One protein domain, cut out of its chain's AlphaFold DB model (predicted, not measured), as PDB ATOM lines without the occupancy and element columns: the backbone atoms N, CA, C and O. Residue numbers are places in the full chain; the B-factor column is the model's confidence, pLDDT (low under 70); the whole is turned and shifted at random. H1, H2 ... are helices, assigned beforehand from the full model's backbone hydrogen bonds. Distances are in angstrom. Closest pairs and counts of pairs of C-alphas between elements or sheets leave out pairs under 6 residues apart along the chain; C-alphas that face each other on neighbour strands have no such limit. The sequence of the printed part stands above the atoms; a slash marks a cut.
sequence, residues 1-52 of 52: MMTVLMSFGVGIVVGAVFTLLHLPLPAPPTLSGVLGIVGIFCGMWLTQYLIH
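This is residues 1 to 52 of the 52 residues of an uncharacterized protein of Sulfobacillus thermotolerans (UniProt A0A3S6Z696). Two long helices, H1 then H2, make an open, angular shape with no contact between them: H1 runs out, the link of residues 21 to 30 folds back, and H2 runs on away from it. The printed part has 52 residues, is all helix with no named strand, and is only just extended, close to loose, with a radius of gyration of the C-alphas of 15.2 A. It spans 46 by 30 by 11 A, only just flat.

Start with H1, residues 2 to 20, then go on to H2, residues 31 to 51; the two are apart. In both, every O i to N i+4 pair is within hydrogen-bond range. Look at residues 1 to 13, 29 to 35 and 38 to 52: they stand free.

Find C-alpha 2 at (39.961, 31.674, 38.176); from there H1 runs 26.9 A to C-alpha 20. H2 runs 30.0 A from C-alpha 31 at (40.509, 13.260, 15.796) to C-alpha 51 at (59.966, 35.803, 12.255).

The C-alphas of Leu 21 and His 52 are the two farthest apart, 46.8 A. The link is short, and the printed part has no cut. Mean pLDDT of the printed part is 87.6; residue 52 is under 70.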
ATOM      1  N   MET A   1      43.906  33.265  37.003       72.06
ATOM      2  CA  MET A   1      43.717  31.813  37.243       72.06
ATOM      3  C   MET A   1      42.257  31.383  37.307       72.06
ATOM      4  O   MET A   1      41.935  30.404  36.651       72.06
ATOM      5  N   MET A   2      41.374  32.082  38.036       82.38
ATOM      6  CA  MET A   2      39.961  31.674  38.176       82.38
ATOM      7  C   MET A   2      39.252  31.451  36.827       82.38
ATOM      8  O   MET A   2      38.545  30.465  36.657       82.38
ATOM      9  N   THR A   3      39.527  32.301  35.835       87.88
ATOM     10  CA  THR A   3      38.959  32.204  34.482       87.88
ATOM     11  C   THR A   3      39.318  30.902  33.770       87.88
ATOM     12  O   THR A   3      38.483  30.356  33.070       87.88
ATOM     13  N   VAL A   4      40.527  30.366  33.969       90.81
ATOM     14  CA  VAL A   4      40.959  29.106  33.334       90.81
ATOM     15  C   VAL A   4      40.157  27.933  33.891       90.81
ATOM     16  O   VAL A   4      39.648  27.111  33.133       90.81
ATOM     17  N   LEU A   5      39.997  27.895  35.216       91.56
ATOM     18  CA  LEU A   5      39.242  26.848  35.897       91.56
ATOM     19  C   LEU A   5      37.748  26.918  35.549       91.56
ATOM     20  O   LEU A   5      37.126  25.890  35.292       91.56
ATOM     21  N   MET A   6      37.194  28.131  35.474       91.44
ATOM     22  CA  MET A   6      35.817  28.357  35.036       91.44
ATOM     23  C   MET A   6      35.612  27.955  33.571       91.44
ATOM     24  O   MET A   6      34.671  27.224  33.284       91.44
ATOM     25  N   SER A   7      36.496  28.354  32.649       91.12
ATOM     26  CA  SER A   7      36.399  27.984  31.228       91.12
ATOM     27  C   SER A   7      36.498  26.473  31.011       91.12
ATOM     28  O   SER A   7      35.764  25.921  30.194       91.12
ATOM     29  N   PHE A   8      37.357  25.788  31.770       91.38
ATOM     30  CA  PHE A   8      37.446  24.328  31.743       91.38
ATOM     31  C   PHE A   8      36.155  23.670  32.253       91.38
ATOM     32  O   PHE A   8      35.608  22.787  31.592       91.38
ATOM     33  N   GLY A   9      35.619  24.146  33.383       94.75
ATOM     34  CA  GLY A   9      34.344  23.669  33.924       94.75
ATOM     35  C   GLY A   9      33.172  23.888  32.963       94.75
ATOM     36  O   GLY A   9      32.381  22.974  32.740       94.75
ATOM     37  N   VAL A  10      33.099  25.058  32.324       92.12
ATOM     38  CA  VAL A  10      32.097  25.358  31.289       92.12
ATOM     39  C   VAL A  10      32.235  24.401  30.103       92.12
ATOM     40  O   VAL A  10      31.226  23.881  29.638       92.12
ATOM     41  N   GLY A  11      33.457  24.103  29.652       88.75
ATOM     42  CA  GLY A  11      33.703  23.136  28.578       88.75
ATOM     43  C   GLY A  11      33.167  21.735  28.891       88.75
ATOM     44  O   GLY A  11      32.521  21.122  28.041       88.75
ATOM     45  N   ILE A  12      33.356  21.257  30.126       91.38
ATOM     46  CA  ILE A  12      32.810  19.971  30.587       91.38
ATOM     47  C   ILE A  12      31.281  19.998  30.586       91.38
ATOM     48  O   ILE A  12      30.650  19.089  30.047       91.38
ATOM     49  N   VAL A  13      30.677  21.039  31.168       94.25
ATOM     50  CA  VAL A  13      29.213  21.159  31.261       94.25
ATOM     51  C   VAL A  13      28.583  21.234  29.870       94.25
ATOM     52  O   VAL A  13      27.619  20.528  29.601       94.25
ATOM     53  N   VAL A  14      29.151  22.027  28.959       90.50
ATOM     54  CA  VAL A  14      28.668  22.142  27.576       90.50
ATOM     55  C   VAL A  14      28.787  20.806  26.841       90.50
ATOM     56  O   VAL A  14      27.820  20.373  26.219       90.50
ATOM     57  N   GLY A  15      29.920  20.104  26.959       86.75
ATOM     58  CA  GLY A  15      30.088  18.776  26.363       86.75
ATOM     59  C   GLY A  15      29.073  17.757  26.889       86.75
ATOM     60  O   GLY A  15      28.460  17.030  26.105       86.75
ATOM     61  N   ALA A  16      28.835  17.749  28.204       89.81
ATOM     62  CA  ALA A  16      27.855  16.878  28.843       89.81
ATOM     63  C   ALA A  16      26.421  17.183  28.381       89.81
ATOM     64  O   ALA A  16      25.695  16.267  28.007       89.81
ATOM     65  N   VAL A  17      26.025  18.460  28.343       91.75
ATOM     66  CA  VAL A  17      24.685  18.887  27.906       91.75
ATOM     67  C   VAL A  17      24.435  18.525  26.443       91.75
ATOM     68  O   VAL A  17      23.390  17.963  26.126       91.75
ATOM     69  N   PHE A  18      25.387  18.792  25.546       86.31
ATOM     70  CA  PHE A  18      25.215  18.497  24.121       86.31
ATOM     71  C   PHE A  18      25.158  16.992  23.842       86.31
ATOM     72  O   PHE A  18      24.354  16.558  23.020       86.31
ATOM     73  N   THR A  19      25.943  16.199  24.576       84.94
ATOM     74  CA  THR A  19      25.889  14.732  24.497       84.94
ATOM     75  C   THR A  19      24.552  14.202  25.014       84.94
ATOM     76  O   THR A  19      23.933  13.365  24.364       84.94
ATOM     77  N   LEU A  20      24.069  14.721  26.147       89.12
ATOM     78  CA  LEU A  20      22.816  14.289  26.776       89.12
ATOM     79  C   LEU A  20      21.584  14.642  25.930       89.12
ATOM     80  O   LEU A  20      20.616  13.887  25.899       89.12
ATOM     81  N   LEU A  21      21.635  15.766  25.213       90.31
ATOM     82  CA  LEU A  21      20.585  16.204  24.294       90.31
ATOM     83  C   LEU A  21      20.730  15.628  22.873       90.31
ATOM     84  O   LEU A  21      19.921  15.967  22.013       90.31
ATOM     85  N   HIS A  22      21.735  14.781  22.612       81.12
ATOM     86  CA  HIS A  22      22.074  14.263  21.277       81.12
ATOM     87  C   HIS A  22      22.202  15.361  20.204       81.12
ATOM     88  O   HIS A  22      21.897  15.150  19.029       81.12
ATOM     89  N   LEU A  23      22.639  16.555  20.609       81.75
ATOM     90  CA  LEU A  23      22.850  17.672  19.698       81.75
ATOM     91  C   LEU A  23      24.189  17.492  18.971       81.75
ATOM     92  O   LEU A  23      25.141  16.970  19.560       81.75
ATOM     93  N   PRO A  24      24.303  17.944  17.709       77.25
ATOM     94  CA  PRO A  24      25.589  17.977  17.031       77.25
ATOM     95  C   PRO A  24      26.578  18.790  17.870       77.25
ATOM     96  O   PRO A  24      26.305  19.932  18.247       77.25
ATOM     97  N   LEU A  25      27.717  18.178  18.195       74.25
ATOM     98  CA  LEU A  25      28.734  18.818  19.017       74.25
ATOM     99  C   LEU A  25      29.314  20.022  18.246       74.25
ATOM    100  O   LEU A  25      29.729  19.856  17.098       74.25
ATOM    101  N   PRO A  26      29.369  21.229  18.842       72.12
ATOM    102  CA  PRO A  26      29.915  22.414  18.181       72.12
ATOM    103  C   PRO A  26      31.436  22.331  18.011       72.12
ATOM    104  O   PRO A  26      31.996  22.978  17.131       72.12
ATOM    105  N   ALA A  27      32.110  21.531  18.846       74.00
ATOM    106  CA  ALA A  27      33.526  21.225  18.697       74.00
ATOM    107  C   ALA A  27      33.713  20.063  17.708       74.00
ATOM    108  O   ALA A  27      32.922  19.120  17.748       74.00
ATOM    109  N   PRO A  28      34.760  20.091  16.860       74.44
ATOM    110  CA  PRO A  28      35.040  19.012  15.925       74.44
ATOM    111  C   PRO A  28      35.163  17.673  16.677       74.44
ATOM    112  O   PRO A  28      36.103  17.498  17.452       74.44
ATOM    113  N   PRO A  29      34.238  16.720  16.460       75.88
ATOM    114  CA  PRO A  29      34.229  15.452  17.190       75.88
ATOM    115  C   PRO A  29      35.262  14.462  16.638       75.88
ATOM    116  O   PRO A  29      35.467  13.386  17.194       75.88
ATOM    117  N   THR A  30      35.903  14.796  15.517       86.06
ATOM    118  CA  THR A  30      36.883  13.945  14.856       86.06
ATOM    119  C   THR A  30      38.290  14.231  15.362       86.06
ATOM    120  O   THR A  30      38.695  15.379  15.559       86.06
ATOM    121  N   LEU A  31      39.085  13.167  15.471       85.31
ATOM    122  CA  LEU A  31      40.509  13.260  15.796       85.31
ATOM    123  C   LEU A  31      41.258  14.168  14.801       85.31
ATOM    124  O   LEU A  31      42.160  14.904  15.189       85.31
ATOM    125  N   SER A  32      40.818  14.197  13.537       86.69
ATOM    126  CA  SER A  32      41.340  15.098  12.505       86.69
ATOM    127  C   SER A  32      41.101  16.580  12.804       86.69
ATOM    128  O   SER A  32      41.997  17.389  12.577       86.69
ATOM    129  N   GLY A  33      39.937  16.956  13.340       86.50
ATOM    130  CA  GLY A  33      39.656  18.351  13.673       86.50
ATOM    131  C   GLY A  33      40.434  18.829  14.899       86.50
ATOM    132  O   GLY A  33      40.952  19.945  14.894       86.50
ATOM    133  N   VAL A  34      40.614  17.964  15.903       89.69
ATOM    134  CA  VAL A  34      41.482  18.254  17.059       89.69
ATOM    135  C   VAL A  34      42.933  18.449  16.611       89.69
ATOM    136  O   VAL A  34      43.556  19.448  16.967       89.69
ATOM    137  N   LEU A  35      43.456  17.543  15.777       93.06
ATOM    138  CA  LEU A  35      44.805  17.669  15.217       93.06
ATOM    139  C   LEU A  35      44.967  18.915  14.338       93.06
ATOM    140  O   LEU A  35      46.035  19.521  14.350       93.06
ATOM    141  N   GLY A  36      43.921  19.340  13.624       91.62
ATOM    142  CA  GLY A  36      43.918  20.599  12.879       91.62
ATOM    143  C   GLY A  36      44.120  21.816  13.786       91.62
ATOM    144  O   GLY A  36      44.979  22.648  13.507       91.62
ATOM    145  N   ILE A  37      43.396  21.890  14.910       92.06
ATOM    146  CA  ILE A  37      43.557  22.969  15.900       92.06
ATOM    147  C   ILE A  37      44.978  22.956  16.473       92.06
ATOM    148  O   ILE A  37      45.635  23.995  16.507       92.06
ATOM    149  N   VAL A  38      45.485  21.782  16.863       93.81
ATOM    150  CA  VAL A  38      46.864  21.635  17.359       93.81
ATOM    151  C   VAL A  38      47.881  22.096  16.309       93.81
ATOM    152  O   VAL A  38      48.789  22.854  16.636       93.81
ATOM    153  N   GLY A  39      47.702  21.712  15.042       94.56
ATOM    154  CA  GLY A  39      48.556  22.134  13.933       94.56
ATOM    155  C   GLY A  39      48.576  23.651  13.728       94.56
ATOM    156  O   GLY A  39      49.642  24.214  13.488       94.56
ATOM    157  N   ILE A  40      47.436  24.330  13.894       94.56
ATOM    158  CA  ILE A  40      47.346  25.799  13.837       94.56
ATOM    159  C   ILE A  40      48.162  26.440  14.968       94.56
ATOM    160  O   ILE A  40      48.930  27.369  14.716       94.56
ATOM    161  N   PHE A  41      48.049  25.931  16.199       93.50
ATOM    162  CA  PHE A  41      48.847  26.416  17.333       93.50
ATOM    163  C   PHE A  41      50.348  26.163  17.133       93.50
ATOM    164  O   PHE A  41      51.155  27.068  17.340       93.50
ATOM    165  N   CYS A  42      50.729  24.972  16.669       93.25
ATOM    166  CA  CYS A  42      52.115  24.662  16.323       93.25
ATOM    167  C   CYS A  42      52.653  25.586  15.222       93.25
ATOM    168  O   CYS A  42      53.763  26.095  15.344       93.25
ATOM    169  N   GLY A  43      51.869  25.844  14.171       93.25
ATOM    170  CA  GLY A  43      52.237  26.762  13.093       93.25
ATOM    171  C   GLY A  43      52.398  28.203  13.578       93.25
ATOM    172  O   GLY A  43      53.358  28.874  13.204       93.25
ATOM    173  N   MET A  44      51.518  28.669  14.469       94.50
ATOM    174  CA  MET A  44      51.659  29.965  15.139       94.50
ATOM    175  C   MET A  44      52.980  30.044  15.910       94.50
ATOM    176  O   MET A  44      53.734  30.988  15.719       94.50
ATOM    177  N   TRP A  45      53.294  29.065  16.757       93.56
ATOM    178  CA  TRP A  45      54.546  29.085  17.521       93.56
ATOM    179  C   TRP A  45      55.783  29.026  16.629       93.56
ATOM    180  O   TRP A  45      56.735  29.768  16.857       93.56
ATOM    181  N   LEU A  46      55.760  28.189  15.592       93.62
ATOM    182  CA  LEU A  46      56.872  28.060  14.658       93.62
ATOM    183  C   LEU A  46      57.110  29.360  13.877       93.62
ATOM    184  O   LEU A  46      58.250  29.782  13.722       93.62
ATOM    185  N   THR A  47      56.043  30.014  13.415       93.75
ATOM    186  CA  THR A  47      56.143  31.298  12.703       93.75
ATOM    187  C   THR A  47      56.601  32.424  13.621       93.75
ATOM    188  O   THR A  47      57.463  33.198  13.225       93.75
ATOM    189  N   GLN A  48      56.109  32.479  14.861       91.81
ATOM    190  CA  GLN A  48      56.603  33.419  15.872       91.81
ATOM    191  C   GLN A  48      58.097  33.218  16.145       91.81
ATOM    192  O   GLN A  48      58.811  34.196  16.276       91.81
ATOM    193  N   TYR A  49      58.586  31.978  16.182       92.00
ATOM    194  CA  TYR A  49      60.012  31.699  16.367       92.00
ATOM    195  C   TYR A  49      60.869  32.044  15.137       92.00
ATOM    196  O   TYR A  49      62.014  32.438  15.288       92.00
ATOM    197  N   LEU A  50      60.333  31.876  13.924       92.06
ATOM    198  CA  LEU A  50      61.055  32.129  12.668       92.06
ATOM    199  C   LEU A  50      61.121  33.609  12.274       92.06
ATOM    200  O   LEU A  50      62.047  34.013  11.578       92.06
ATOM    201  N   ILE A  51      60.094  34.384  12.624       90.62
ATOM    202  CA  ILE A  51      59.966  35.803  12.255       90.62
ATOM    203  C   ILE A  51      60.681  36.708  13.276       90.62
ATOM    204  O   ILE A  51      60.923  37.881  12.990       90.62
ATOM    205  N   HIS A  52      61.012  36.167  14.448       57.16
ATOM    206  CA  HIS A  52      61.625  36.878  15.563       57.16
ATOM    207  C   HIS A  52      63.135  36.643  15.644       57.16
ATOM    208  O   HIS A  52      63.817  37.577  16.130       57.16
TER     209      HIS A  52